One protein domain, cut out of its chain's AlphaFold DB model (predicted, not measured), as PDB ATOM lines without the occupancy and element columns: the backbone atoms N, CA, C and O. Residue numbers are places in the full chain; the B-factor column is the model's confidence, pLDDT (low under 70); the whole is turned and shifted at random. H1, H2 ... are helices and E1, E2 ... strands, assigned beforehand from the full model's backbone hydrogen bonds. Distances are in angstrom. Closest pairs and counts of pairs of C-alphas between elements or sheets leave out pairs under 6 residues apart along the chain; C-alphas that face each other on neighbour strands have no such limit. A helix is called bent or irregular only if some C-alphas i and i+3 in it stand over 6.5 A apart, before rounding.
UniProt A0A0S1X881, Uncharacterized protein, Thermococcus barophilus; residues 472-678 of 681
ATOM      1  N   LEU A 472      -1.951  44.388 -51.699       94.81
ATOM      2  CA  LEU A 472      -1.113  43.240 -51.348       94.81
ATOM      3  C   LEU A 472      -0.955  43.119 -49.833       94.81
ATOM      4  O   LEU A 472      -1.132  42.031 -49.291       94.81
ATOM      5  N   LYS A 473      -0.725  44.239 -49.136       95.75
ATOM      6  CA  LYS A 473      -0.686  44.239 -47.664       95.75
ATOM      7  C   LYS A 473      -2.019  43.821 -47.054       95.75
ATOM      8  O   LYS A 473      -2.036  43.081 -46.073       95.75
ATOM      9  N   VAL A 474      -3.137  44.284 -47.618       96.44
ATOM     10  CA  VAL A 474      -4.472  43.905 -47.130       96.44
ATOM     11  C   VAL A 474      -4.753  42.427 -47.397       96.44
ATOM     12  O   VAL A 474      -5.334  41.767 -46.538       96.44
ATOM     13  N   LEU A 475      -4.322  41.886 -48.539       96.69
ATOM     14  CA  LEU A 475      -4.430  40.461 -48.852       96.69
ATOM     15  C   LEU A 475      -3.610  39.608 -47.875       96.69
ATOM     16  O   LEU A 475      -4.144  38.649 -47.322       96.69
ATOM     17  N   GLU A 476      -2.357  39.982 -47.606       97.25
ATOM     18  CA  GLU A 476      -1.520  39.316 -46.599       97.25
ATOM     19  C   GLU A 476      -2.162  39.371 -45.207       97.25
ATOM     20  O   GLU A 476      -2.202  38.364 -44.494       97.25
ATOM     21  N   GLU A 477      -2.709  40.529 -44.813       97.06
ATOM     22  CA  GLU A 477      -3.413  40.653 -43.539       97.06
ATOM     23  C   GLU A 477      -4.654  39.753 -43.509       97.06
ATOM     24  O   GLU A 477      -4.829  39.003 -42.550       97.06
ATOM     25  N   TYR A 478      -5.488  39.777 -44.549       96.31
ATOM     26  CA  TYR A 478      -6.669  38.922 -44.676       96.31
ATOM     27  C   TYR A 478      -6.313  37.439 -44.509       96.31
ATOM     28  O   TYR A 478      -6.918  36.742 -43.686       96.31
ATOM     29  N   GLU A 479      -5.294  36.963 -45.228       95.81
ATOM     30  CA  GLU A 479      -4.828  35.578 -45.151       95.81
ATOM     31  C   GLU A 479      -4.312  35.226 -43.749       95.81
ATOM     32  O   GLU A 479      -4.672  34.180 -43.198       95.81
ATOM     33  N   GLU A 480      -3.533  36.107 -43.120       97.25
ATOM     34  CA  GLU A 480      -3.006  35.883 -41.773       97.25
ATOM     35  C   GLU A 480      -4.117  35.892 -40.709       97.25
ATOM     36  O   GLU A 480      -4.098  35.079 -39.778       97.25
ATOM     37  N   ARG A 481      -5.125  36.767 -40.835       96.81
ATOM     38  CA  ARG A 481      -6.303  36.781 -39.948       96.81
ATOM     39  C   ARG A 481      -7.097  35.490 -40.082       96.81
ATOM     40  O   ARG A 481      -7.456  34.890 -39.064       96.81
ATOM     41  N   LEU A 482      -7.336  35.036 -41.308       96.00
ATOM     42  CA  LEU A 482      -8.061  33.798 -41.580       96.00
ATOM     43  C   LEU A 482      -7.296  32.589 -41.030       96.00
ATOM     44  O   LEU A 482      -7.857  31.792 -40.282       96.00
ATOM     45  N   LYS A 483      -5.983  32.519 -41.275       96.88
ATOM     46  CA  LYS A 483      -5.096  31.476 -40.747       96.88
ATOM     47  C   LYS A 483      -5.077  31.440 -39.219       96.88
ATOM     48  O   LYS A 483      -5.172  30.358 -38.639       96.88
ATOM     49  N   LYS A 484      -4.984  32.594 -38.548       97.12
ATOM     50  CA  LYS A 484      -5.067  32.681 -37.076       97.12
ATOM     51  C   LYS A 484      -6.415  32.196 -36.554       97.12
ATOM     52  O   LYS A 484      -6.448  31.467 -35.570       97.12
ATOM     53  N   THR A 485      -7.501  32.572 -37.225       97.38
ATOM     54  CA  THR A 485      -8.864  32.169 -36.853       97.38
ATOM     55  C   THR A 485      -9.021  30.654 -36.955       97.38
ATOM     56  O   THR A 485      -9.412  30.013 -35.982       97.38
ATOM     57  N   VAL A 486      -8.609  30.069 -38.085       96.88
ATOM     58  CA  VAL A 486      -8.593  28.614 -38.290       96.88
ATOM     59  C   VAL A 486      -7.739  27.924 -37.235       96.88
ATOM     60  O   VAL A 486      -8.210  27.000 -36.593       96.88
ATOM     61  N   ARG A 487      -6.517  28.405 -36.985       96.12
ATOM     62  CA  ARG A 487      -5.606  27.804 -36.000       96.12
ATOM     63  C   ARG A 487      -6.217  27.678 -34.601       96.12
ATOM     64  O   ARG A 487      -5.883  26.736 -33.889       96.12
ATOM     65  N   VAL A 488      -7.036  28.644 -34.188       95.56
ATOM     66  CA  VAL A 488      -7.626  28.679 -32.841       95.56
ATOM     67  C   VAL A 488      -8.946  27.913 -32.781       95.56
ATOM     68  O   VAL A 488      -9.194  27.213 -31.803       95.56
ATOM     69  N   LEU A 489      -9.793  28.041 -33.804       97.12
ATOM     70  CA  LEU A 489     -11.177  27.566 -33.758       97.12
ATOM     71  C   LEU A 489     -11.432  26.275 -34.552       97.12
ATOM     72  O   LEU A 489     -12.505  25.692 -34.409       97.12
ATOM     73  N   SER A 490     -10.459  25.774 -35.326       95.38
ATOM     74  CA  SER A 490     -10.589  24.508 -36.062       95.38
ATOM     75  C   SER A 490     -10.984  23.296 -35.208       95.38
ATOM     76  O   SER A 490     -11.697  22.451 -35.736       95.38
ATOM     77  N   PRO A 491     -10.606  23.161 -33.914       95.25
ATOM     78  CA  PRO A 491     -11.052  22.018 -33.111       95.25
ATOM     79  C   PRO A 491     -12.573  21.938 -32.909       95.25
ATOM     80  O   PRO A 491     -13.075  20.878 -32.549       95.25
ATOM     81  N   PHE A 492     -13.298  23.041 -33.121       95.88
ATOM     82  CA  PHE A 492     -14.753  23.128 -32.945       95.88
ATOM     83  C   PHE A 492     -15.530  23.000 -34.258       95.88
ATOM     84  O   PHE A 492     -16.759  23.024 -34.242       95.88
ATOM     85  N   VAL A 493     -14.831  22.882 -35.391       94.50
ATOM     86  CA  VAL A 493     -15.435  22.786 -36.722       94.50
ATOM     87  C   VAL A 493     -14.860  21.558 -37.428       94.50
ATOM     88  O   VAL A 493     -13.662  21.552 -37.737       94.50
ATOM     89  N   PRO A 494     -15.672  20.517 -37.686       88.81
ATOM     90  CA  PRO A 494     -15.225  19.362 -38.447       88.81
ATOM     91  C   PRO A 494     -14.811  19.799 -39.853       88.81
ATOM     92  O   PRO A 494     -15.382  20.719 -40.434       88.81
ATOM     93  N   LYS A 495     -13.770  19.156 -40.376       82.94
ATOM     94  CA  LYS A 495     -13.362  19.304 -41.771       82.94
ATOM     95  C   LYS A 495     -13.927  18.118 -42.538       82.94
ATOM     96  O   LYS A 495     -13.742  16.988 -42.084       82.94
ATOM     97  N   GLY A 496     -14.568  18.362 -43.678       70.25
ATOM     98  CA  GLY A 496     -15.068  17.297 -44.541       70.25
ATOM     99  C   GLY A 496     -13.950  16.304 -44.879       70.25
ATOM    100  O   GLY A 496     -12.859  16.704 -45.289       70.25
ATOM    101  N   THR A 497     -14.195  15.012 -44.657       60.16
ATOM    102  CA  THR A 497     -13.203  13.936 -44.844       60.16
ATOM    103  C   THR A 497     -13.302  13.248 -46.204       60.16
ATOM    104  O   THR A 497     -12.737  12.173 -46.374       60.16
ATOM    105  N   ASP A 498     -14.041  13.814 -47.160       57.66
ATOM    106  CA  ASP A 498     -14.339  13.120 -48.413       57.66
ATOM    107  C   ASP A 498     -13.140  13.127 -49.383       57.66
ATOM    108  O   ASP A 498     -12.537  14.169 -49.650       57.66
ATOM    109  N   GLU A 499     -12.778  11.946 -49.894       52.47
ATOM    110  CA  GLU A 499     -11.527  11.683 -50.629       52.47
ATOM    111  C   GLU A 499     -11.587  12.069 -52.121       52.47
ATOM    112  O   GLU A 499     -10.575  12.025 -52.826       52.47
ATOM    113  N   ALA A 500     -12.756  12.469 -52.633       61.03
ATOM    114  CA  ALA A 500     -12.885  12.927 -54.012       61.03
ATOM    115  C   ALA A 500     -12.135  14.259 -54.220       61.03
ATOM    116  O   ALA A 500     -12.384  15.247 -53.526       61.03
ATOM    117  N   GLN A 501     -11.238  14.315 -55.216       55.00
ATOM    118  CA  GLN A 501     -10.392  15.491 -55.478       55.00
ATOM    119  C   GLN A 501     -11.196  16.798 -55.630       55.00
ATOM    120  O   GLN A 501     -10.784  17.833 -55.103       55.00
ATOM    121  N   GLU A 502     -12.363  16.752 -56.274       56.66
ATOM    122  CA  GLU A 502     -13.234  17.917 -56.476       56.66
ATOM    123  C   GLU A 502     -13.824  18.448 -55.154       56.66
ATOM    124  O   GLU A 502     -13.812  19.656 -54.897       56.66
ATOM    125  N   HIS A 503     -14.252  17.545 -54.266       62.34
ATOM    126  CA  HIS A 503     -14.718  17.900 -52.925       62.34
ATOM    127  C   HIS A 503     -13.579  18.442 -52.062       62.34
ATOM    128  O   HIS A 503     -13.766  19.440 -51.369       62.34
ATOM    129  N   SER A 504     -12.376  17.874 -52.174       67.12
ATOM    130  CA  SER A 504     -11.208  18.329 -51.411       67.12
ATOM    131  C   SER A 504     -10.808  19.779 -51.739       67.12
ATOM    132  O   SER A 504     -10.426  20.541 -50.846       67.12
ATOM    133  N   PHE A 505     -10.951  20.194 -53.005       68.94
ATOM    134  CA  PHE A 505     -10.652  21.556 -53.442       68.94
ATOM    135  C   PHE A 505     -11.703  22.559 -52.960       68.94
ATOM    136  O   PHE A 505     -11.345  23.624 -52.446       68.94
ATOM    137  N   ARG A 506     -12.996  22.224 -53.079       74.50
ATOM    138  CA  ARG A 506     -14.087  23.072 -52.568       74.50
ATOM    139  C   ARG A 506     -14.014  23.218 -51.049       74.50
ATOM    140  O   ARG A 506     -14.073  24.340 -50.544       74.50
ATOM    141  N   GLU A 507     -13.772  22.118 -50.340       80.56
ATOM    142  CA  GLU A 507     -13.631  22.097 -48.882       80.56
ATOM    143  C   GLU A 507     -12.452  22.960 -48.414       80.56
ATOM    144  O   GLU A 507     -12.568  23.701 -47.438       80.56
ATOM    145  N   ALA A 508     -11.331  22.964 -49.147       84.06
ATOM    146  CA  ALA A 508     -10.191  23.828 -48.836       84.06
ATOM    147  C   ALA A 508     -10.529  25.332 -48.876       84.06
ATOM    148  O   ALA A 508      -9.893  26.115 -48.168       84.06
ATOM    149  N   HIS A 509     -11.527  25.736 -49.668       85.12
ATOM    150  CA  HIS A 509     -11.989  27.124 -49.752       85.12
ATOM    151  C   HIS A 509     -13.129  27.421 -48.769       85.12
ATOM    152  O   HIS A 509     -13.185  28.522 -48.225       85.12
ATOM    153  N   GLN A 510     -14.030  26.464 -48.531       89.44
ATOM    154  CA  GLN A 510     -15.205  26.644 -47.671       89.44
ATOM    155  C   GLN A 510     -14.851  26.563 -46.186       89.44
ATOM    156  O   GLN A 510     -15.314  27.389 -45.397       89.44
ATOM    157  N   TYR A 511     -13.980  25.626 -45.805       93.44
ATOM    158  CA  TYR A 511     -13.642  25.364 -44.409       93.44
ATOM    159  C   TYR A 511     -13.122  26.604 -43.658       93.44
ATOM    160  O   TYR A 511     -13.663  26.921 -42.597       93.44
ATOM    161  N   PRO A 512     -12.156  27.391 -44.178       95.25
ATOM    162  CA  PRO A 512     -11.701  28.593 -43.477       95.25
ATOM    163  C   PRO A 512     -12.811  29.626 -43.241       95.25
ATOM    164  O   PRO A 512     -12.849  30.268 -42.192       95.25
ATOM    165  N   ILE A 513     -13.735  29.762 -44.195       95.88
ATOM    166  CA  ILE A 513     -14.871  30.688 -44.111       95.88
ATOM    167  C   ILE A 513     -15.861  30.194 -43.058       95.88
ATOM    168  O   ILE A 513     -16.317  30.994 -42.247       95.88
ATOM    169  N   LYS A 514     -16.123  28.883 -42.994       96.31
ATOM    170  CA  LYS A 514     -16.935  28.253 -41.941       96.31
ATOM    171  C   LYS A 514     -16.424  28.583 -40.550       96.31
ATOM    172  O   LYS A 514     -17.184  29.040 -39.697       96.31
ATOM    173  N   VAL A 515     -15.114  28.465 -40.349       97.81
ATOM    174  CA  VAL A 515     -14.489  28.820 -39.073       97.81
ATOM    175  C   VAL A 515     -14.580  30.329 -38.788       97.81
ATOM    176  O   VAL A 515     -14.823  30.730 -37.649       97.81
ATOM    177  N   ALA A 516     -14.441  31.186 -39.803       98.06
ATOM    178  CA  ALA A 516     -14.612  32.632 -39.653       98.06
ATOM    179  C   ALA A 516     -16.062  33.037 -39.318       98.06
ATOM    180  O   ALA A 516     -16.278  33.930 -38.497       98.06
ATOM    181  N   VAL A 517     -17.058  32.352 -39.882       98.31
ATOM    182  CA  VAL A 517     -18.473  32.546 -39.534       98.31
ATOM    183  C   VAL A 517     -18.747  32.112 -38.096       98.31
ATOM    184  O   VAL A 517     -19.397  32.855 -37.362       98.31
ATOM    185  N   LEU A 518     -18.194  30.977 -37.649       98.31
ATOM    186  CA  LEU A 518     -18.258  30.596 -36.236       98.31
ATOM    187  C   LEU A 518     -17.650  31.690 -35.347       98.31
ATOM    188  O   LEU A 518     -18.260  32.079 -34.356       98.31
ATOM    189  N   SER A 519     -16.491  32.245 -35.723       98.25
ATOM    190  CA  SER A 519     -15.870  33.351 -34.981       98.25
ATOM    191  C   SER A 519     -16.791  34.567 -34.848       98.25
ATOM    192  O   SER A 519     -16.771  35.210 -33.801       98.25
ATOM    193  N   TYR A 520     -17.577  34.888 -35.877       98.19
ATOM    194  CA  TYR A 520     -18.568  35.963 -35.812       98.19
ATOM    195  C   TYR A 520     -19.692  35.641 -34.816       98.19
ATOM    196  O   TYR A 520     -20.042  36.486 -33.998       98.19
ATOM    197  N   ILE A 521     -20.234  34.420 -34.840       98.25
ATOM    198  CA  ILE A 521     -21.306  34.008 -33.917       98.25
ATOM    199  C   ILE A 521     -20.803  34.026 -32.468       98.25
ATOM    200  O   ILE A 521     -21.492  34.518 -31.579       98.25
ATOM    201  N   LEU A 522     -19.576  33.561 -32.229       97.38
ATOM    202  CA  LEU A 522     -18.953  33.626 -30.908       97.38
ATOM    203  C   LEU A 522     -18.781  35.072 -30.426       97.38
ATOM    204  O   LEU A 522     -19.035  35.343 -29.258       97.38
ATOM    205  N   ASP A 523     -18.411  36.008 -31.305       96.44
ATOM    206  CA  ASP A 523     -18.346  37.439 -30.971       96.44
ATOM    207  C   ASP A 523     -19.724  38.011 -30.578       96.44
ATOM    208  O   ASP A 523     -19.811  38.832 -29.665       96.44
ATOM    209  N   LEU A 524     -20.815  37.543 -31.201       96.75
ATOM    210  CA  LEU A 524     -22.175  37.916 -30.789       96.75
ATOM    211  C   LEU A 524     -22.514  37.418 -29.380       96.75
ATOM    212  O   LEU A 524     -23.121  38.159 -28.612       96.75
ATOM    213  N   GLU A 525     -22.131  36.188 -29.036       96.94
ATOM    214  CA  GLU A 525     -22.372  35.630 -27.701       96.94
ATOM    215  C   GLU A 525     -21.474  36.276 -26.638       96.94
ATOM    216  O   GLU A 525     -21.942  36.587 -25.546       96.94
ATOM    217  N   LEU A 526     -20.208  36.557 -26.963       95.44
ATOM    218  CA  LEU A 526     -19.278  37.247 -26.063       95.44
ATOM    219  C   LEU A 526     -19.784  38.634 -25.665       95.44
ATOM    220  O   LEU A 526     -19.662  39.021 -24.509       95.44
ATOM    221  N   LYS A 527     -20.389  39.374 -26.602       94.62
ATOM    222  CA  LYS A 527     -20.955  40.710 -26.350       94.62
ATOM    223  C   LYS A 527     -22.127  40.724 -25.365       94.62
ATOM    224  O   LYS A 527     -22.528  41.805 -24.944       94.62
ATOM    225  N   LYS A 528     -22.692  39.561 -25.028       94.94
ATOM    226  CA  LYS A 528     -23.774  39.418 -24.040       94.94
ATOM    227  C   LYS A 528     -23.253  39.202 -22.622       94.94
ATOM    228  O   LYS A 528     -24.043  39.240 -21.685       94.94
ATOM    229  N   LEU A 529     -21.961  38.917 -22.471       94.56
ATOM    230  CA  LEU A 529     -21.335  38.699 -21.177       94.56
ATOM    231  C   LEU A 529     -20.859  40.032 -20.601       94.56
ATOM    232  O   LEU A 529     -20.300  40.856 -21.323       94.56
ATOM    233  N   ASP A 530     -21.028  40.202 -19.291       92.94
ATOM    234  CA  ASP A 530     -20.481  41.358 -18.574       92.94
ATOM    235  C   ASP A 530     -18.942  41.336 -18.578       92.94
ATOM    236  O   ASP A 530     -18.294  42.371 -18.734       92.94
ATOM    237  N   GLU A 531     -18.354  40.139 -18.467       91.69
ATOM    238  CA  GLU A 531     -16.910  39.912 -18.505       91.69
ATOM    239  C   GLU A 531     -16.562  38.832 -19.544       91.69
ATOM    240  O   GLU A 531     -17.047  37.698 -19.448       91.69
ATOM    241  N   PRO A 532     -15.731  39.141 -20.559       90.12
ATOM    242  CA  PRO A 532     -15.375  38.168 -21.581       90.12
ATOM    243  C   PRO A 532     -14.407  37.112 -21.013       90.12
ATOM    244  O   PRO A 532     -13.374  37.475 -20.440       90.12
ATOM    245  N   PRO A 533     -14.675  35.806 -21.203       92.62
ATOM    246  CA  PRO A 533     -13.804  34.744 -20.722       92.62
ATOM    247  C   PRO A 533     -12.443  34.791 -21.423       92.62
ATOM    248  O   PRO A 533     -12.340  35.112 -22.610       92.62
ATOM    249  N   THR A 534     -11.384  34.422 -20.702       89.19
ATOM    250  CA  THR A 534     -10.010  34.455 -21.226       89.19
ATOM    251  C   THR A 534      -9.324  33.094 -21.138       89.19
ATOM    252  O   THR A 534      -9.698  32.216 -20.359       89.19
ATOM    253  N   GLY A 535      -8.309  32.883 -21.983       90.81
ATOM    254  CA  GLY A 535      -7.509  31.656 -21.979       90.81
ATOM    255  C   GLY A 535      -8.362  30.390 -22.119       90.81
ATOM    256  O   GLY A 535      -9.066  30.213 -23.110       90.81
ATOM    257  N   TYR A 536      -8.288  29.497 -21.129       93.75
ATOM    258  CA  TYR A 536      -9.016  28.224 -21.154       93.75
ATOM    259  C   TYR A 536     -10.527  28.371 -20.917       93.75
ATOM    260  O   TYR A 536     -11.308  27.542 -21.385       93.75
ATOM    261  N   GLU A 537     -10.958  29.429 -20.226       95.19
ATOM    262  CA  GLU A 537     -12.381  29.696 -19.993       95.19
ATOM    263  C   GLU A 537     -13.106  30.022 -21.296       95.19
ATOM    264  O   GLU A 537     -14.252  29.622 -21.468       95.19
ATOM    265  N   PHE A 538     -12.415  30.648 -22.253       95.69
ATOM    266  CA  PHE A 538     -12.971  30.903 -23.580       95.69
ATOM    267  C   PHE A 538     -13.319  29.597 -24.312       95.69
ATOM    268  O   PHE A 538     -14.383  29.485 -24.915       95.69
ATOM    269  N   TYR A 539     -12.478  28.563 -24.205       96.56
ATOM    270  CA  TYR A 539     -12.780  27.261 -24.808       96.56
ATOM    271  C   TYR A 539     -13.923  26.536 -24.096       96.56
ATOM    272  O   TYR A 539     -14.750  25.916 -24.762       96.56
ATOM    273  N   LYS A 540     -14.002  26.625 -22.760       96.81
ATOM    274  CA  LYS A 540     -15.153  26.096 -22.009       96.81
ATOM    275  C   LYS A 540     -16.447  26.768 -22.452       96.81
ATOM    276  O   LYS A 540     -17.401  26.069 -22.756       96.81
ATOM    277  N   PHE A 541     -16.428  28.090 -22.591       97.56
ATOM    278  CA  PHE A 541     -17.555  28.865 -23.096       97.56
ATOM    279  C   PHE A 541     -18.038  28.366 -24.466       97.56
ATOM    280  O   PHE A 541     -19.226  28.102 -24.627       97.56
ATOM    281  N   ILE A 542     -17.131  28.138 -25.426       97.62
ATOM    282  CA  ILE A 542     -17.498  27.568 -26.738       97.62
ATOM    283  C   ILE A 542     -18.142  26.183 -26.575       97.62
ATOM    284  O   ILE A 542     -19.198  25.915 -27.147       97.62
ATOM    285  N   ILE A 543     -17.530  25.303 -25.776       97.31
ATOM    286  CA  ILE A 543     -18.046  23.950 -25.524       97.31
ATOM    287  C   ILE A 543     -19.440  24.004 -24.891       97.31
ATOM    288  O   ILE A 543     -20.302  23.207 -25.256       97.31
ATOM    289  N   ASP A 544     -19.682  24.935 -23.973       97.75
ATOM    290  CA  ASP A 544     -20.965  25.093 -23.295       97.75
ATOM    291  C   ASP A 544     -22.051  25.607 -24.254       97.75
ATOM    292  O   ASP A 544     -23.181  25.108 -24.227       97.75
ATOM    293  N   LEU A 545     -21.716  26.516 -25.180       97.69
ATOM    294  CA  LEU A 545     -22.616  26.926 -26.269       97.69
ATOM    295  C   LEU A 545     -22.987  25.749 -27.184       97.69
ATOM    296  O   LEU A 545     -24.150  25.606 -27.562       97.69
ATOM    297  N   MET A 546     -22.024  24.879 -27.504       97.12
ATOM    298  CA  MET A 546     -22.275  23.696 -28.333       97.12
ATOM    299  C   MET A 546     -23.095  22.630 -27.590       97.12
ATOM    300  O   MET A 546     -24.049  22.084 -28.137       97.12
ATOM    301  N   LYS A 547     -22.777  22.353 -26.318       96.56
ATOM    302  CA  LYS A 547     -23.488  21.359 -25.489       96.56
ATOM    303  C   LYS A 547     -24.914  21.771 -25.148       96.56
ATOM    304  O   LYS A 547     -25.790  20.915 -25.094       96.56
ATOM    305  N   SER A 548     -25.145  23.060 -24.908       96.38
ATOM    306  CA  SER A 548     -26.496  23.598 -24.701       96.38
ATOM    307  C   SER A 548     -27.331  23.611 -25.984       96.38
ATOM    308  O   SER A 548     -28.536  23.833 -25.924       96.38
ATOM    309  N   GLY A 549     -26.705  23.363 -27.140       95.38
ATOM    310  CA  GLY A 549     -27.355  23.362 -28.441       95.38
ATOM    311  C   GLY A 549     -27.569  24.752 -29.032       95.38
ATOM    312  O   GLY A 549     -28.142  24.827 -30.109       95.38
ATOM    313  N   LYS A 550     -27.098  25.836 -28.391       96.88
ATOM    314  CA  LYS A 550     -27.211  27.210 -28.920       96.88
ATOM    315  C   LYS A 550     -26.523  27.378 -30.275       96.88
ATOM    316  O   LYS A 550     -27.009  28.120 -31.127       96.88
ATOM    317  N   ILE A 551     -25.384  26.708 -30.446       97.88
ATOM    318  CA  ILE A 551     -24.647  26.625 -31.706       97.88
ATOM    319  C   ILE A 551     -24.480  25.151 -32.041       97.88
ATOM    320  O   ILE A 551     -23.966  24.384 -31.228       97.88
ATOM    321  N   LYS A 552     -24.872  24.753 -33.248       97.50
ATOM    322  CA  LYS A 552     -24.639  23.401 -33.759       97.50
ATOM    323  C   LYS A 552     -23.891  23.503 -35.081       97.50
ATOM    324  O   LYS A 552     -24.201  24.368 -35.893       97.50
ATOM    325  N   ILE A 553     -22.903  22.645 -35.290       95.81
ATOM    326  CA  ILE A 553     -22.105  22.603 -36.521       95.81
ATOM    327  C   ILE A 553     -22.436  21.295 -37.225       95.81
ATOM    328  O   ILE A 553     -22.449  20.254 -36.565       95.81
ATOM    329  N   GLU A 554     -22.762  21.362 -38.519       93.25
ATOM    330  CA  GLU A 554     -23.089  20.195 -39.357       93.25
ATOM    331  C   GLU A 554     -24.082  19.221 -38.700       93.25
ATOM    332  O   GLU A 554     -23.951  17.998 -38.762       93.25
ATOM    333  N   SER A 555     -25.089  19.765 -38.016       94.00
ATOM    334  CA  SER A 555     -26.085  18.965 -37.305       94.00
ATOM    335  C   SER A 555     -27.343  18.786 -38.154       94.00
ATOM    336  O   SER A 555     -27.871  19.776 -38.655       94.00
ATOM    337  N   PRO A 556     -27.854  17.553 -38.321       94.44
ATOM    338  CA  PRO A 556     -28.986  17.295 -39.197       94.44
ATOM    339  C   PRO A 556     -30.289  17.885 -38.646       94.44
ATOM    340  O   PRO A 556     -30.593  17.752 -37.459       94.44
ATOM    341  N   ILE A 557     -31.095  18.449 -39.541       94.38
ATOM    342  CA  ILE A 557     -32.478  18.871 -39.308       94.38
ATOM    343  C   ILE A 557     -33.428  18.104 -40.232       94.38
ATOM    344  O   ILE A 557     -33.020  17.562 -41.265       94.38
ATOM    345  N   ARG A 558     -34.705  18.035 -39.850       91.19
ATOM    346  CA  ARG A 558     -35.754  17.379 -40.636       91.19
ATOM    347  C   ARG A 558     -36.583  18.422 -41.362       91.19
ATOM    348  O   ARG A 558     -37.172  19.282 -40.725       91.19
ATOM    349  N   ILE A 559     -36.655  18.291 -42.680       85.50
ATOM    350  CA  ILE A 559     -37.510  19.104 -43.543       85.50
ATOM    351  C   ILE A 559     -38.453  18.139 -44.255       85.50
ATOM    352  O   ILE A 559     -38.093  17.490 -45.241       85.50
ATOM    353  N   GLY A 560     -39.628  17.948 -43.652       81.50
ATOM    354  CA  GLY A 560     -40.531  16.852 -43.995       81.50
ATOM    355  C   GLY A 560     -39.856  15.496 -43.827       81.50
ATOM    356  O   GLY A 560     -39.385  15.137 -42.748       81.50
ATOM    357  N   GLU A 561     -39.779  14.743 -44.923       82.62
ATOM    358  CA  GLU A 561     -39.116  13.435 -44.961       82.62
ATOM    359  C   GLU A 561     -37.598  13.535 -45.202       82.62
ATOM    360  O   GLU A 561     -36.864  12.577 -44.938       82.62
ATOM    361  N   LYS A 562     -37.104  14.692 -45.661       89.00
ATOM    362  CA  LYS A 562     -35.692  14.906 -46.000       89.00
ATOM    363  C   LYS A 562     -34.878  15.267 -44.758       89.00
ATOM    364  O   LYS A 562     -35.349  15.955 -43.853       89.00
ATOM    365  N   THR A 563     -33.626  14.821 -44.741       93.12
ATOM    366  CA  THR A 563     -32.618  15.278 -43.780       93.12
ATOM    367  C   THR A 563     -31.730  16.297 -44.477       93.12
ATOM    368  O   THR A 563     -31.138  15.983 -45.509       93.12
ATOM    369  N   VAL A 564     -31.635  17.498 -43.916       93.25
ATOM    370  CA  VAL A 564     -30.728  18.556 -44.379       93.25
ATOM    371  C   VAL A 564     -29.677  18.784 -43.306       93.25
ATOM    372  O   VAL A 564     -29.980  18.688 -42.121       93.25
ATOM    373  N   ILE A 565     -28.438  19.045 -43.711       94.00
ATOM    374  CA  ILE A 565     -27.330  19.333 -42.800       94.00
ATOM    375  C   ILE A 565     -26.845  20.749 -43.126       94.00
ATOM    376  O   ILE A 565     -26.098  20.902 -44.090       94.00
ATOM    377  N   PRO A 566     -27.289  21.772 -42.373       95.31
ATOM    378  CA  PRO A 566     -26.744  23.119 -42.480       95.31
ATOM    379  C   PRO A 566     -25.285  23.135 -42.027       95.31
ATOM    380  O   PRO A 566     -24.925  22.414 -41.088       95.31
ATOM    381  N   ASP A 567     -24.461  24.006 -42.610       95.94
ATOM    382  CA  ASP A 567     -23.084  24.189 -42.137       95.94
ATOM    383  C   ASP A 567     -23.052  24.613 -40.658       95.94
ATOM    384  O   ASP A 567     -22.286  24.066 -39.858       95.94
ATOM    385  N   ILE A 568     -23.893  25.585 -40.282       97.69
ATOM    386  CA  ILE A 568     -24.034  26.070 -38.902       97.69
ATOM    387  C   ILE A 568     -25.510  26.342 -38.590       97.69
ATOM    388  O   ILE A 568     -26.224  26.957 -39.378       97.69
ATOM    389  N   ILE A 569     -25.956  25.941 -37.402       97.94
ATOM    390  CA  ILE A 569     -27.248  26.312 -36.821       97.94
ATOM    391  C   ILE A 569     -26.982  27.238 -35.641       97.94
ATOM    392  O   ILE A 569     -26.239  26.883 -34.721       97.94
ATOM    393  N   TYR A 570     -27.603  28.414 -35.663       97.69
ATOM    394  CA  TYR A 570     -27.568  29.374 -34.567       97.69
ATOM    395  C   TYR A 570     -28.981  29.581 -34.023       97.69
ATOM    396  O   TYR A 570     -29.755  30.369 -34.566       97.69
ATOM    397  N   GLU A 571     -29.312  28.862 -32.949       95.50
ATOM    398  CA  GLU A 571     -30.673  28.791 -32.394       95.50
ATOM    399  C   GLU A 571     -31.146  30.147 -31.856       95.50
ATOM    400  O   GLU A 571     -32.279  30.563 -32.074       95.50
ATOM    401  N   GLU A 572     -30.266  30.883 -31.175       92.69
ATOM    402  CA  GLU A 572     -30.643  32.161 -30.563       92.69
ATOM    403  C   GLU A 572     -30.859  33.262 -31.610       92.69
ATOM    404  O   GLU A 572     -31.744  34.102 -31.460       92.69
ATOM    405  N   GLY A 573     -30.096  33.226 -32.705       89.69
ATOM    406  CA  GLY A 573     -30.343  34.071 -33.873       89.69
ATOM    407  C   GLY A 573     -31.401  33.522 -34.824       89.69
ATOM    408  O   GLY A 573     -31.647  34.169 -35.839       89.69
ATOM    409  N   LYS A 574     -31.988  32.354 -34.515       95.00
ATOM    410  CA  LYS A 574     -32.921  31.608 -35.366       95.00
ATOM    411  C   LYS A 574     -32.440  31.548 -36.817       95.00
ATOM    412  O   LYS A 574     -33.114  32.031 -37.721       95.00
ATOM    413  N   ALA A 575     -31.242  31.010 -37.044       96.75
ATOM    414  CA  ALA A 575     -30.646  30.957 -38.376       96.75
ATOM    415  C   ALA A 575     -30.076  29.575 -38.724       96.75
ATOM    416  O   ALA A 575     -29.277  29.014 -37.969       96.75
ATOM    417  N   TYR A 576     -30.430  29.084 -39.912       97.31
ATOM    418  CA  TYR A 576     -29.675  28.061 -40.633       97.31
ATOM    419  C   TYR A 576     -28.704  28.763 -41.569       97.31
ATOM    420  O   TYR A 576     -29.106  29.617 -42.356       97.31
ATOM    421  N   ILE A 577     -27.420  28.456 -41.453       98.19
ATOM    422  CA  ILE A 577     -26.360  29.176 -42.147       98.19
ATOM    423  C   ILE A 577     -25.672  28.214 -43.105       98.19
ATOM    424  O   ILE A 577     -25.171  27.176 -42.681       98.19
ATOM    425  N   GLU A 578     -25.630  28.600 -44.376       97.44
ATOM    426  CA  GLU A 578     -24.980  27.880 -45.472       97.44
ATOM    427  C   GLU A 578     -23.866  28.747 -46.054       97.44
ATOM    428  O   GLU A 578     -24.076  29.930 -46.336       97.44
ATOM    429  N   ILE A 579     -22.670  28.185 -46.221       95.50
ATOM    430  CA  ILE A 579     -21.503  28.919 -46.715       95.50
ATOM    431  C   ILE A 579     -21.225  28.531 -48.159       95.50
ATOM    432  O   ILE A 579     -20.785  27.426 -48.463       95.50
ATOM    433  N   GLU A 580     -21.392  29.497 -49.054       92.81
ATOM    434  CA  GLU A 580     -21.308  29.280 -50.489       92.81
ATOM    435  C   GLU A 580     -20.024  29.874 -51.070       92.81
ATOM    436  O   GLU A 580     -19.840  31.090 -51.157       92.81
ATOM    437  N   THR A 581     -19.106  29.002 -51.494       81.62
ATOM    438  CA  THR A 581     -17.834  29.420 -52.110       81.62
ATOM    439  C   THR A 581     -17.904  29.604 -53.619       81.62
ATOM    440  O   THR A 581     -16.984  30.195 -54.174       81.62
ATOM    441  N   LEU A 582     -18.967  29.119 -54.275       87.75
ATOM    442  CA  LEU A 582     -19.212  29.159 -55.732       87.75
ATOM    443  C   LEU A 582     -18.076  28.614 -56.630       87.75
ATOM    444  O   LEU A 582     -18.208  28.568 -57.851       87.75
ATOM    445  N   VAL A 583     -16.996  28.100 -56.040       83.75
ATOM    446  CA  VAL A 583     -15.827  27.550 -56.733       83.75
ATOM    447  C   VAL A 583     -16.174  26.270 -57.498       83.75
ATOM    448  O   VAL A 583     -16.739  25.328 -56.931       83.75
ATOM    449  N   GLY A 584     -15.769  26.219 -58.771       80.56
ATOM    450  CA  GLY A 584     -15.944  25.068 -59.659       80.56
ATOM    451  C   GLY A 584     -17.397  24.690 -59.887       80.56
ATOM    452  O   GLY A 584     -17.692  23.508 -59.978       80.56
ATOM    453  N   THR A 585     -18.304  25.661 -59.873       78.81
ATOM    454  CA  THR A 585     -19.745  25.395 -59.963       78.81
ATOM    455  C   THR A 585     -20.246  25.412 -61.407       78.81
ATOM    456  O   THR A 585     -21.313  24.877 -61.678       78.81
ATOM    457  N   GLU A 586     -19.482  26.011 -62.327       77.88
ATOM    458  CA  GLU A 586     -19.874  26.349 -63.706       77.88
ATOM    459  C   GLU A 586     -21.038  27.358 -63.784       77.88
ATOM    460  O   GLU A 586     -20.879  28.409 -64.404       77.88
ATOM    461  N   ASP A 587     -22.154  27.091 -63.098       84.38
ATOM    462  CA  ASP A 587     -23.298  27.988 -62.889       84.38
ATOM    463  C   ASP A 587     -23.454  28.331 -61.389       84.38
ATOM    464  O   ASP A 587     -24.177  27.655 -60.645       84.38
ATOM    465  N   PRO A 588     -22.760  29.382 -60.909       86.62
ATOM    466  CA  PRO A 588     -22.750  29.782 -59.501       86.62
ATOM    467  C   PRO A 588     -24.137  29.975 -58.889       86.62
ATOM    468  O   PRO A 588     -24.365  29.689 -57.713       86.62
ATOM    469  N   LEU A 589     -25.088  30.451 -59.682       89.25
ATOM    470  CA  LEU A 589     -26.385  30.853 -59.167       89.25
ATOM    471  C   LEU A 589     -27.345  29.677 -59.100       89.25
ATOM    472  O   LEU A 589     -28.146  29.604 -58.171       89.25
ATOM    473  N   LYS A 590     -27.197  28.708 -60.008       88.81
ATOM    474  CA  LYS A 590     -27.909  27.440 -59.896       88.81
ATOM    475  C   LYS A 590     -27.579  26.709 -58.594       88.81
ATOM    476  O   LYS A 590     -28.482  26.166 -57.966       88.81
ATOM    477  N   LYS A 591     -26.326  26.755 -58.134       90.19
ATOM    478  CA  LYS A 591     -25.934  26.182 -56.835       90.19
ATOM    479  C   LYS A 591     -26.587  26.881 -55.649       90.19
ATOM    480  O   LYS A 591     -26.998  26.213 -54.705       90.19
ATOM    481  N   ILE A 592     -26.725  28.206 -55.701       92.31
ATOM    482  CA  ILE A 592     -27.487  28.945 -54.684       92.31
ATOM    483  C   ILE A 592     -28.939  28.452 -54.666       92.31
ATOM    484  O   ILE A 592     -29.467  28.155 -53.593       92.31
ATOM    485  N   ASP A 593     -29.563  28.310 -55.838       92.00
ATOM    486  CA  ASP A 593     -30.932  27.802 -55.947       92.00
ATOM    487  C   ASP A 593     -31.046  26.369 -55.399       92.00
ATOM    488  O   ASP A 593     -32.000  26.052 -54.693       92.00
ATOM    489  N   GLU A 594     -30.066  25.506 -55.675       92.25
ATOM    490  CA  GLU A 594     -29.996  24.142 -55.142       92.25
ATOM    491  C   GLU A 594     -29.863  24.124 -53.622       92.25
ATOM    492  O   GLU A 594     -30.575  23.366 -52.958       92.25
ATOM    493  N   THR A 595     -29.012  24.979 -53.050       93.69
ATOM    494  CA  THR A 595     -28.877  25.107 -51.598       93.69
ATOM    495  C   THR A 595     -30.175  25.582 -50.959       93.69
ATOM    496  O   THR A 595     -30.606  24.986 -49.977       93.69
ATOM    497  N   ILE A 596     -30.863  26.566 -51.540       93.31
ATOM    498  CA  ILE A 596     -32.179  27.006 -51.056       93.31
ATOM    499  C   ILE A 596     -33.212  25.877 -51.194       93.31
ATOM    500  O   ILE A 596     -33.996  25.634 -50.275       93.31
ATOM    501  N   HIS A 597     -33.190  25.135 -52.304       91.38
ATOM    502  CA  HIS A 597     -34.137  24.055 -52.579       91.38
ATOM    503  C   HIS A 597     -34.040  22.892 -51.579       91.38
ATOM    504  O   HIS A 597     -35.059  22.240 -51.325       91.38
ATOM    505  N   LYS A 598     -32.870  22.662 -50.952       92.50
ATOM    506  CA  LYS A 598     -32.717  21.700 -49.839       92.50
ATOM    507  C   LYS A 598     -33.740  21.959 -48.732       92.50
ATOM    508  O   LYS A 598     -34.283  21.009 -48.177       92.50
ATOM    509  N   TYR A 599     -34.050  23.231 -48.481       92.94
ATOM    510  CA  TYR A 599     -34.972  23.678 -47.440       92.94
ATOM    511  C   TYR A 599     -36.424  23.807 -47.910       92.94
ATOM    512  O   TYR A 599     -37.256  24.390 -47.213       92.94
ATOM    513  N   SER A 600     -36.745  23.286 -49.096       89.00
ATOM    514  CA  SER A 600     -38.086  23.368 -49.659       89.00
ATOM    515  C   SER A 600     -38.812  22.022 -49.677       89.00
ATOM    516  O   SER A 600     -38.244  20.969 -49.997       89.00
ATOM    517  N   GLN A 601     -40.105  22.077 -49.375       86.75
ATOM    518  CA  GLN A 601     -41.050  20.975 -49.479       86.75
ATOM    519  C   GLN A 601     -42.342  21.495 -50.114       86.75
ATOM    520  O   GLN A 601     -42.830  22.557 -49.738       86.75
ATOM    521  N   ASP A 602     -42.873  20.774 -51.106       84.62
ATOM    522  CA  ASP A 602     -44.102  21.146 -51.824       84.62
ATOM    523  C   ASP A 602     -44.101  22.606 -52.327       84.62
ATOM    524  O   ASP A 602     -45.105  23.314 -52.273       84.62
ATOM    525  N   ASN A 603     -42.937  23.058 -52.814       79.31
ATOM    526  CA  ASN A 603     -42.661  24.426 -53.273       79.31
ATOM    527  C   ASN A 603     -42.814  25.520 -52.202       79.31
ATOM    528  O   ASN A 603     -43.006  26.685 -52.538       79.31
ATOM    529  N   LYS A 604     -42.676  25.175 -50.920       85.94
ATOM    530  CA  LYS A 604     -42.604  26.125 -49.805       85.94
ATOM    531  C   LYS A 604     -41.317  25.926 -49.023       85.94
ATOM    532  O   LYS A 604     -40.867  24.795 -48.859       85.94
ATOM    533  N   LEU A 605     -40.727  27.017 -48.542       88.31
ATOM    534  CA  LEU A 605     -39.602  26.939 -47.615       88.31
ATOM    535  C   LEU A 605     -40.109  26.515 -46.235       88.31
ATOM    536  O   LEU A 605     -41.061  27.094 -45.716       88.31
ATOM    537  N   VAL A 606     -39.468  25.502 -45.657       89.62
ATOM    538  CA  VAL A 606     -39.785  24.968 -44.330       89.62
ATOM    539  C   VAL A 606     -38.563  25.196 -43.453       89.62
ATOM    540  O   VAL A 606     -37.549  24.518 -43.601       89.62
ATOM    541  N   LEU A 607     -38.644  26.211 -42.594       88.69
ATOM    542  CA  LEU A 607     -37.509  26.692 -41.804       88.69
ATOM    543  C   LEU A 607     -37.796  26.761 -40.297       88.69
ATOM    544  O   LEU A 607     -36.951  27.252 -39.567       88.69
ATOM    545  N   ASP A 608     -38.953  26.302 -39.810       85.12
ATOM    546  CA  ASP A 608     -39.283  26.252 -38.372       85.12
ATOM    547  C   ASP A 608     -38.949  27.554 -37.605       85.12
ATOM    548  O   ASP A 608     -38.165  27.558 -36.657       85.12
ATOM    549  N   ASP A 609     -39.500  28.688 -38.053       87.00
ATOM    550  CA  ASP A 609     -39.226  30.050 -37.549       87.00
ATOM    551  C   ASP A 609     -37.776  30.554 -37.713       87.00
ATOM    552  O   ASP A 609     -37.444  31.634 -37.210       87.00
ATOM    553  N   HIS A 610     -36.912  29.811 -38.407       92.25
ATOM    554  CA  HIS A 610     -35.555  30.235 -38.736       92.25
ATOM    555  C   HIS A 610     -35.488  30.997 -40.060       92.25
ATOM    556  O   HIS A 610     -36.298  30.840 -40.975       92.25
ATOM    557  N   GLU A 611     -34.447  31.809 -40.180       94.44
ATOM    558  CA  GLU A 611     -33.988  32.378 -41.436       94.44
ATOM    559  C   GLU A 611     -32.949  31.458 -42.079       94.44
ATOM    560  O   GLU A 611     -32.143  30.833 -41.389       94.44
ATOM    561  N   LEU A 612     -32.910  31.429 -43.411       95.56
ATOM    562  CA  LEU A 612     -31.831  30.791 -44.158       95.56
ATOM    563  C   LEU A 612     -30.804  31.852 -44.553       95.56
ATOM    564  O   LEU A 612     -31.080  32.733 -45.367       95.56
ATOM    565  N   TRP A 613     -29.611  31.802 -43.976       97.50
ATOM    566  CA  TRP A 613     -28.520  32.712 -44.300       97.50
ATOM    567  C   TRP A 613     -27.581  32.063 -45.310       97.50
ATOM    568  O   TRP A 613     -26.876  31.114 -44.983       97.50
ATOM    569  N   ILE A 614     -27.527  32.625 -46.515       97.62
ATOM    570  CA  ILE A 614     -26.541  32.251 -47.531       97.62
ATOM    571  C   ILE A 614     -25.342  33.185 -47.381       97.62
ATOM    572  O   ILE A 614     -25.433  34.379 -47.682       97.62
ATOM    573  N   VAL A 615     -24.232  32.662 -46.869       98.19
ATOM    574  CA  VAL A 615     -22.999  33.412 -46.633       98.19
ATOM    575  C   VAL A 615     -22.087  33.306 -47.846       98.19
ATOM    576  O   VAL A 615     -21.674  32.220 -48.236       98.19
ATOM    577  N   LEU A 616     -21.724  34.459 -48.398       97.31
ATOM    578  CA  LEU A 616     -20.849  34.601 -49.553       97.31
ATOM    579  C   LEU A 616     -19.520  35.245 -49.160       97.31
ATOM    580  O   LEU A 616     -19.435  36.077 -48.246       97.31
ATOM    581  N   ARG A 617     -18.476  34.912 -49.923       96.00
ATOM    582  CA  ARG A 617     -17.235  35.694 -49.933       96.00
ATOM    583  C   ARG A 617     -17.486  37.082 -50.532       96.00
ATOM    584  O   ARG A 617     -18.309  37.185 -51.440       96.00
ATOM    585  N   PRO A 618     -16.736  38.119 -50.118       96.69
ATOM    586  CA  PRO A 618     -16.820  39.452 -50.718       96.69
ATOM    587  C   PRO A 618     -16.682  39.435 -52.241       96.69
ATOM    588  O   PRO A 618     -17.560  39.938 -52.933       96.69
ATOM    589  N   VAL A 619     -15.648  38.768 -52.765       96.12
ATOM    590  CA  VAL A 619     -15.420  38.673 -54.214       96.12
ATOM    591  C   VAL A 619     -16.574  37.999 -54.964       96.12
ATOM    592  O   VAL A 619     -17.015  38.527 -55.979       96.12
ATOM    593  N   SER A 620     -17.131  36.901 -54.445       95.31
ATOM    594  CA  SER A 620     -18.283  36.231 -55.061       95.31
ATOM    595  C   SER A 620     -19.544  37.103 -54.979       95.31
ATOM    596  O   SER A 620     -20.295  37.207 -55.944       95.31
ATOM    597  N   ALA A 621     -19.751  37.806 -53.860       95.88
ATOM    598  CA  ALA A 621     -20.844  38.763 -53.716       95.88
ATOM    599  C   ALA A 621     -20.711  39.961 -54.671       95.88
ATOM    600  O   ALA A 621     -21.728  40.494 -55.104       95.88
ATOM    601  N   LEU A 622     -19.484  40.382 -55.000       95.50
ATOM    602  CA  LEU A 622     -19.210  41.424 -55.988       95.50
ATOM    603  C   LEU A 622     -19.493  40.939 -57.417       95.50
ATOM    604  O   LEU A 622     -20.184  41.644 -58.147       95.50
ATOM    605  N   ILE A 623     -18.968  39.769 -57.808       93.75
ATOM    606  CA  ILE A 623     -19.123  39.210 -59.167       93.75
ATOM    607  C   ILE A 623     -20.605  38.995 -59.501       93.75
ATOM    608  O   ILE A 623     -21.055  39.368 -60.580       93.75
ATOM    609  N   HIS A 624     -21.364  38.450 -58.549       93.06
ATOM    610  CA  HIS A 624     -22.743  37.992 -58.755       93.06
ATOM    611  C   HIS A 624     -23.808  38.954 -58.221       93.06
ATOM    612  O   HIS A 624     -24.971  38.575 -58.086       93.06
ATOM    613  N   TYR A 625     -23.436  40.187 -57.862       92.88
ATOM    614  CA  TYR A 625     -24.308  41.092 -57.106       92.88
ATOM    615  C   TYR A 625     -25.699  41.265 -57.738       92.88
ATOM    616  O   TYR A 625     -26.706  40.988 -57.083       92.88
ATOM    617  N   ASP A 626     -25.773  41.693 -59.002       89.12
ATOM    618  CA  ASP A 626     -27.054  42.024 -59.656       89.12
ATOM    619  C   ASP A 626     -27.941  40.794 -59.821       89.12
ATOM    620  O   ASP A 626     -29.159  40.841 -59.651       89.12
ATOM    621  N   GLU A 627     -27.299  39.670 -60.105       90.19
ATOM    622  CA  GLU A 627     -27.924  38.377 -60.297       90.19
ATOM    623  C   GLU A 627     -28.518  37.824 -59.002       90.19
ATOM    624  O   GLU A 627     -29.620  37.265 -59.022       90.19
ATOM    625  N   ILE A 628     -27.830  38.019 -57.875       92.50
ATOM    626  CA  ILE A 628     -28.332  37.674 -56.544       92.50
ATOM    627  C   ILE A 628     -29.459  38.629 -56.141       92.50
ATOM    628  O   ILE A 628     -30.485  38.174 -55.637       92.50
ATOM    629  N   VAL A 629     -29.326  39.936 -56.392       91.19
ATOM    630  CA  VAL A 629     -30.385  40.923 -56.109       91.19
ATOM    631  C   VAL A 629     -31.654  40.593 -56.890       91.19
ATOM    632  O   VAL A 629     -32.753  40.614 -56.330       91.19
ATOM    633  N   HIS A 630     -31.523  40.258 -58.172       88.69
ATOM    634  CA  HIS A 630     -32.650  39.848 -58.997       88.69
ATOM    635  C   HIS A 630     -33.287  38.553 -58.475       88.69
ATOM    636  O   HIS A 630     -34.502  38.501 -58.279       88.69
ATOM    637  N   ARG A 631     -32.479  37.539 -58.143       89.00
ATOM    638  CA  ARG A 631     -32.976  36.287 -57.548       89.00
ATOM    639  C   ARG A 631     -33.676  36.512 -56.222       89.00
ATOM    640  O   ARG A 631     -34.746  35.965 -56.014       89.00
ATOM    641  N   GLN A 632     -33.166  37.387 -55.365       89.12
ATOM    642  CA  GLN A 632     -33.829  37.745 -54.115       89.12
ATOM    643  C   GLN A 632     -35.226  38.350 -54.354       89.12
ATOM    644  O   GLN A 632     -36.140  38.099 -53.569       89.12
ATOM    645  N   ARG A 633     -35.429  39.114 -55.442       87.06
ATOM    646  CA  ARG A 633     -36.763  39.609 -55.839       87.06
ATOM    647  C   ARG A 633     -37.674  38.459 -56.275       87.06
ATOM    648  O   ARG A 633     -38.828  38.436 -55.866       87.06
ATOM    649  N   ILE A 634     -37.158  37.495 -57.038       88.12
ATOM    650  CA  ILE A 634     -37.913  36.303 -57.458       88.12
ATOM    651  C   ILE A 634     -38.275  35.428 -56.251       88.12
ATOM    652  O   ILE A 634     -39.428  35.049 -56.101       88.12
ATOM    653  N   LEU A 635     -37.328  35.156 -55.352       87.25
ATOM    654  CA  LEU A 635     -37.546  34.344 -54.152       87.25
ATOM    655  C   LEU A 635     -38.642  34.936 -53.255       87.25
ATOM    656  O   LEU A 635     -39.456  34.192 -52.718       87.25
ATOM    657  N   ARG A 636     -38.724  36.271 -53.152       86.19
ATOM    658  CA  ARG A 636     -39.833  36.958 -52.461       86.19
ATOM    659  C   ARG A 636     -41.192  36.671 -53.094       86.19
ATOM    660  O   ARG A 636     -42.167  36.560 -52.367       86.19
ATOM    661  N   LEU A 637     -41.258  36.576 -54.422       85.75
ATOM    662  CA  LEU A 637     -42.494  36.262 -55.146       85.75
ATOM    663  C   LEU A 637     -42.848  34.773 -55.075       85.75
ATOM    664  O   LEU A 637     -44.021  34.430 -55.112       85.75
ATOM    665  N   LEU A 638     -41.847  33.893 -55.003       83.94
ATOM    666  CA  LEU A 638     -42.064  32.447 -54.938       83.94
ATOM    667  C   LEU A 638     -42.519  31.976 -53.553       83.94
ATOM    668  O   LEU A 638     -43.240  30.985 -53.471       83.94
ATOM    669  N   TYR A 639     -42.096  32.657 -52.484       82.00
ATOM    670  CA  TYR A 639     -42.285  32.180 -51.110       82.00
ATOM    671  C   TYR A 639     -43.088  33.123 -50.198       82.00
ATOM    672  O   TYR A 639     -43.219  32.817 -49.017       82.00
ATOM    673  N   ASP A 640     -43.658  34.214 -50.735       64.19
ATOM    674  CA  ASP A 640     -44.525  35.233 -50.093       64.19
ATOM    675  C   ASP A 640     -43.929  35.997 -48.880       64.19
ATOM    676  O   ASP A 640     -44.263  37.159 -48.646       64.19
ATOM    677  N   GLU A 641     -42.943  35.425 -48.191       64.75
ATOM    678  CA  GLU A 641     -41.978  36.061 -47.297       64.75
ATOM    679  C   GLU A 641     -40.589  35.527 -47.691       64.75
ATOM    680  O   GLU A 641     -40.459  34.370 -48.077       64.75
ATOM    681  N   CYS A 642     -39.532  36.349 -47.678       63.72
ATOM    682  CA  CYS A 642     -38.185  35.887 -48.045       63.72
ATOM    683  C   CYS A 642     -37.360  35.631 -46.783       63.72
ATOM    684  O   CYS A 642     -36.604  36.516 -46.372       63.72
ATOM    685  N   PRO A 643     -37.462  34.436 -46.173       78.38
ATOM    686  CA  PRO A 643     -36.622  34.062 -45.043       78.38
ATOM    687  C   PRO A 643     -35.165  33.832 -45.470       78.38
ATOM    688  O   PRO A 643     -34.297  33.643 -44.622       78.38
ATOM    689  N   VAL A 644     -34.878  33.868 -46.777       92.12
ATOM    690  CA  VAL A 644     -33.522  33.784 -47.316       92.12
ATOM    691  C   VAL A 644     -32.833  35.146 -47.231       92.12
ATOM    692  O   VAL A 644     -33.291  36.139 -47.807       92.12
ATOM    693  N   LYS A 645     -31.693  35.197 -46.541       94.38
ATOM    694  CA  LYS A 645     -30.843  36.382 -46.428       94.38
ATOM    695  C   LYS A 645     -29.452  36.104 -46.975       94.38
ATOM    696  O   LYS A 645     -28.723  35.275 -46.444       94.38
ATOM    697  N   PHE A 646     -29.051  36.884 -47.971       96.88
ATOM    698  CA  PHE A 646     -27.675  36.892 -48.454       96.88
ATOM    699  C   PHE A 646     -26.798  37.734 -47.526       96.88
ATOM    700  O   PHE A 646     -27.077  38.911 -47.262       96.88
ATOM    701  N   LYS A 647     -25.741  37.112 -47.006       97.81
ATOM    702  CA  LYS A 647     -24.769  37.713 -46.094       97.81
ATOM    703  C   LYS A 647     -23.388  37.686 -46.730       97.81
ATOM    704  O   LYS A 647     -23.041  36.738 -47.420       97.81
ATOM    705  N   VAL A 648     -22.583  38.707 -46.465       98.25
ATOM    706  CA  VAL A 648     -21.201  38.802 -46.945       98.25
ATOM    707  C   VAL A 648     -20.266  38.798 -45.744       98.25
ATOM    708  O   VAL A 648     -20.454  39.588 -44.813       98.25
ATOM    709  N   LEU A 649     -19.277  37.901 -45.755       97.94
ATOM    710  CA  LEU A 649     -18.261  37.827 -44.709       97.94
ATOM    711  C   LEU A 649     -17.217  38.928 -44.906       97.94
ATOM    712  O   LEU A 649     -16.490  38.923 -45.890       97.94
ATOM    713  N   VAL A 650     -17.110  39.846 -43.951       97.56
ATOM    714  CA  VAL A 650     -16.136  40.946 -43.966       97.56
ATOM    715  C   VAL A 650     -15.328  40.965 -42.674       97.56
ATOM    716  O   VAL A 650     -15.744  40.386 -41.669       97.56
ATOM    717  N   TYR A 651     -14.186  41.648 -42.675       96.06
ATOM    718  CA  TYR A 651     -13.378  41.837 -41.477       96.06
ATOM    719  C   TYR A 651     -13.275  43.322 -41.125       96.06
ATOM    720  O   TYR A 651     -12.718  44.132 -41.864       96.06
ATOM    721  N   ASP A 652     -13.810  43.673 -39.958       91.75
ATOM    722  CA  ASP A 652     -13.766  45.019 -39.392       91.75
ATOM    723  C   ASP A 652     -13.653  44.915 -37.868       91.75
ATOM    724  O   ASP A 652     -14.651  44.773 -37.157       91.75
ATOM    725  N   ARG A 653     -12.405  44.934 -37.376       89.12
ATOM    726  CA  ARG A 653     -12.052  44.665 -35.967       89.12
ATOM    727  C   ARG A 653     -12.598  43.317 -35.462       89.12
ATOM    728  O   ARG A 653     -12.949  43.189 -34.296       89.12
ATOM    729  N   GLY A 654     -12.672  42.331 -36.355       93.69
ATOM    730  CA  GLY A 654     -13.308  41.031 -36.138       93.69
ATOM    731  C   GLY A 654     -14.082  40.589 -37.380       93.69
ATOM    732  O   GLY A 654     -14.438  41.421 -38.219       93.69
ATOM    733  N   TRP A 655     -14.325  39.285 -37.511       97.75
ATOM    734  CA  TRP A 655     -15.180  38.753 -38.575       97.75
ATOM    735  C   TRP A 655     -16.625  39.194 -38.358       97.75
ATOM    736  O   TRP A 655     -17.131  39.135 -37.239       97.75
ATOM    737  N   LYS A 656     -17.285  39.643 -39.425       97.69
ATOM    738  CA  LYS A 656     -18.674  40.107 -39.408       97.69
ATOM    739  C   LYS A 656     -19.440  39.577 -40.608       97.69
ATOM    740  O   LYS A 656     -18.900  39.504 -41.708       97.69
ATOM    741  N   LEU A 657     -20.726  39.300 -40.407       98.06
ATOM    742  CA  LEU A 657     -21.679  39.068 -41.488       98.06
ATOM    743  C   LEU A 657     -22.536  40.314 -41.707       98.06
ATOM    744  O   LEU A 657     -23.369  40.664 -40.871       98.06
ATOM    745  N   ILE A 658     -22.357  40.972 -42.850       97.62
ATOM    746  CA  ILE A 658     -23.191  42.111 -43.263       97.62
ATOM    747  C   ILE A 658     -24.193  41.682 -44.336       97.62
ATOM    748  O   ILE A 658     -23.990  40.670 -45.000       97.62
ATOM    749  N   SER A 659     -25.291  42.421 -44.509       97.19
ATOM    750  CA  SER A 659     -26.234  42.129 -45.600       97.19
ATOM    751  C   SER A 659     -25.630  42.479 -46.963       97.19
ATOM    752  O   SER A 659     -24.791  43.381 -47.053       97.19
ATOM    753  N   LEU A 660     -26.088  41.810 -48.025       95.69
ATOM    754  CA  LEU A 660     -25.680  42.113 -49.400       95.69
ATOM    755  C   LEU A 660     -25.923  43.589 -49.769       95.69
ATOM    756  O   LEU A 660     -25.085  44.224 -50.405       95.69
ATOM    757  N   GLU A 661     -27.032  44.175 -49.313       93.88
ATOM    758  CA  GLU A 661     -27.353  45.588 -49.542       93.88
ATOM    759  C   GLU A 661     -26.376  46.520 -48.815       93.88
ATOM    760  O   GLU A 661     -25.965  47.544 -49.360       93.88
ATOM    761  N   THR A 662     -25.974  46.158 -47.593       95.62
ATOM    762  CA  THR A 662     -24.990  46.921 -46.813       95.62
ATOM    763  C   THR A 662     -23.614  46.855 -47.467       95.62
ATOM    764  O   THR A 662     -22.952  47.884 -47.595       95.62
ATOM    765  N   PHE A 663     -23.206  45.668 -47.922       95.81
ATOM    766  CA  PHE A 663     -21.974  45.471 -48.683       95.81
ATOM    767  C   PHE A 663     -21.961  46.352 -49.938       95.81
ATOM    768  O   PHE A 663     -21.058  47.168 -50.112       95.81
ATOM    769  N   ALA A 664     -23.014  46.282 -50.755       94.00
ATOM    770  CA  ALA A 664     -23.114  47.076 -51.971       94.00
ATOM    771  C   ALA A 664     -23.173  48.580 -51.709       94.00
ATOM    772  O   ALA A 664     -22.583  49.348 -52.462       94.00
ATOM    773  N   ARG A 665     -23.839  49.029 -50.636       91.88
ATOM    774  CA  ARG A 665     -23.828  50.443 -50.235       91.88
ATOM    775  C   ARG A 665     -22.408  50.920 -49.938       91.88
ATOM    776  O   ARG A 665     -22.013  51.949 -50.478       91.88
ATOM    777  N   ASN A 666     -21.645  50.154 -49.159       90.12
ATOM    778  CA  ASN A 666     -20.262  50.493 -48.815       90.12
ATOM    779  C   ASN A 666     -19.370  50.601 -50.066       90.12
ATOM    780  O   ASN A 666     -18.491  51.455 -50.117       90.12
ATOM    781  N   VAL A 667     -19.614  49.772 -51.086       90.12
ATOM    782  CA  VAL A 667     -18.909  49.849 -52.379       90.12
ATOM    783  C   VAL A 667     -19.394  51.050 -53.211       90.12
ATOM    784  O   VAL A 667     -18.587  51.812 -53.742       90.12
ATOM    785  N   LYS A 668     -20.715  51.273 -53.295       87.50
ATOM    786  CA  LYS A 668     -21.341  52.363 -54.072       87.50
ATOM    787  C   LYS A 668     -21.011  53.756 -53.536       87.50
ATOM    788  O   LYS A 668     -21.003  54.704 -54.320       87.50
ATOM    789  N   GLU A 669     -20.736  53.909 -52.243       82.81
ATOM    790  CA  GLU A 669     -20.304  55.186 -51.657       82.81
ATOM    791  C   GLU A 669     -19.061  55.752 -52.364       82.81
ATOM    792  O   GLU A 669     -19.039  56.941 -52.677       82.81
ATOM    793  N   ALA A 670     -18.101  54.908 -52.754       70.19
ATOM    794  CA  ALA A 670     -16.938  55.343 -53.533       70.19
ATOM    795  C   ALA A 670     -17.276  55.728 -54.988       70.19
ATOM    796  O   ALA A 670     -16.585  56.542 -55.607       70.19
ATOM    797  N   LEU A 671     -18.351  55.168 -55.553       73.56
ATOM    798  CA  LEU A 671     -18.786  55.465 -56.923       73.56
ATOM    799  C   LEU A 671     -19.520  56.803 -57.030       73.56
ATOM    800  O   LEU A 671     -19.362  57.499 -58.035       73.56
ATOM    801  N   LYS A 672     -20.301  57.183 -56.008       71.69
ATOM    802  CA  LYS A 672     -21.079  58.437 -56.003       71.69
ATOM    803  C   LYS A 672     -20.196  59.663 -56.208       71.69
ATOM    804  O   LYS A 672     -20.466  60.472 -57.088       71.69
ATOM    805  N   GLU A 673     -19.091  59.735 -55.483       61.53
ATOM    806  CA  GLU A 673     -18.145  60.847 -55.585       61.53
ATOM    807  C   GLU A 673     -17.482  60.924 -56.967       61.53
ATOM    808  O   GLU A 673     -17.210  62.006 -57.480       61.53
ATOM    809  N   THR A 674     -17.274  59.770 -57.611       58.22
ATOM    810  CA  THR A 674     -16.727  59.702 -58.973       58.22
ATOM    811  C   THR A 674     -17.732  60.219 -60.001       58.22
ATOM    812  O   THR A 674     -17.347  60.913 -60.941       58.22
ATOM    813  N   LYS A 675     -19.024  59.908 -59.830       62.50
ATOM    814  CA  LYS A 675     -20.089  60.431 -60.693       62.50
ATOM    815  C   LYS A 675     -20.209  61.951 -60.559       62.50
ATOM    816  O   LYS A 675     -20.227  62.639 -61.572       62.50
ATOM    817  N   GLU A 676     -20.188  62.467 -59.333       61.38
ATOM    818  CA  GLU A 676     -20.196  63.910 -59.067       61.38
ATOM    819  C   GLU A 676     -18.969  64.627 -59.651       61.38
ATOM    820  O   GLU A 676     -19.077  65.765 -60.097       61.38
ATOM    821  N   LEU A 677     -17.799  63.980 -59.658       55.66
ATOM    822  CA  LEU A 677     -16.605  64.505 -60.326       55.66
ATOM    823  C   LEU A 677     -16.757  64.501 -61.852       55.66
ATOM    824  O   LEU A 677     -16.406  65.491 -62.479       55.66
ATOM    825  N   ARG A 678     -17.312  63.435 -62.445       57.97
ATOM    826  CA  ARG A 678     -17.576  63.362 -63.895       57.97
ATOM    827  C   ARG A 678     -18.550  64.431 -64.371       57.97
ATOM    828  O   ARG A 678     -18.339  64.973 -65.438       57.97
TER     829      ARG A 678
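Overview. This is residues 472 to 678 of the 681 residues of an uncharacterized protein of Thermococcus barophilus (UniProt A0A0S1X881). A strongly twisted sheet of six strands, curled like part of a barrel, has the long helix H2 packed on it, and H1 crosses H2. H4, H5 and H6 lie by other parts of the sheet, the hairpin E2 and E3 is set off from it, and residues 472 to 477 of H1 and 668 to 678 of H7 stick out. The printed part has 207 residues, with named elements in the order H1 H2 H3 E1 E2 E3 E4 E5 H4 E6 H5 H6 E7 E8 H7. The large sheet is mixed, in the order E1, E4, E5, E6, E7, E8, and the class is mixed, helices and strands. The whole is compact, with a radius of gyration of the C-alphas of 18.0 A and spans of 55 by 48 by 41 A.

Along the chain. The large sheet holds E1, residues 551 to 553; E4, 568 to 570; E5, 575 to 580; E6, 611 to 616; E7, 644 to 651, 22.5 A long; and E8, 655 to 659. E2, 557 to 559, and E3, 562 to 564, make a second sheet. H2, 501 to 526, is 37.7 A long, with C-alpha 501 at (-10.392, 15.491, -55.478). H1, 472 to 492, is 30.5 A long and irregular: C-alphas 488 and 491 are 7.5 A apart. H3 is 536 to 547, H4 588 to 598, H5 618 to 623 and H6 625 to 639. H7, 660 to 678, is 27.0 A long and ends with C-alpha 678 at (-17.576, 63.362, -63.895).

Arrangement. E5 and E6 are parallel, with N 578 and O 613 at 2.9 A; E6 and E7 are parallel, with N 647 and O 614 at 2.8 A. E5, H4, E6 and E6, H5 H6, E7 are strand-helix-strand units, parallel neighbours joined through helices, with right-handed crossovers. The hairpin E7 and E8 has N 650 and O 656 at 2.9 A. H2 is on the sheet; its closest C-alphas to E8 are Tyr 520 and Trp 655, 5.2 A apart. H1 and H2 touch at Val 486 and Val 515, C-alphas 6.0 A apart, about perpendicular at 81 degrees. H4, on the same face as H2, lies over E6 at a height over the sheet of 8.1 A. H5 stands up from the sheet; H3, H6 and H7 only graze it. Every O i to N i+4 pair is within hydrogen-bond range in H3, H4, H5 and H6; H1 has 15 of 17, H2 20 of 22 and H7 11 of 15.

Size, cuts and confidence. The C-alphas farthest apart, Glu 561 and Leu 677, are 57.9 A apart. The printed part has no cut, and the link from H4 to E6, 12 residues, is long. Confidence is under 70 at residues 497 to 505, 640 to 642 and 673 to 678.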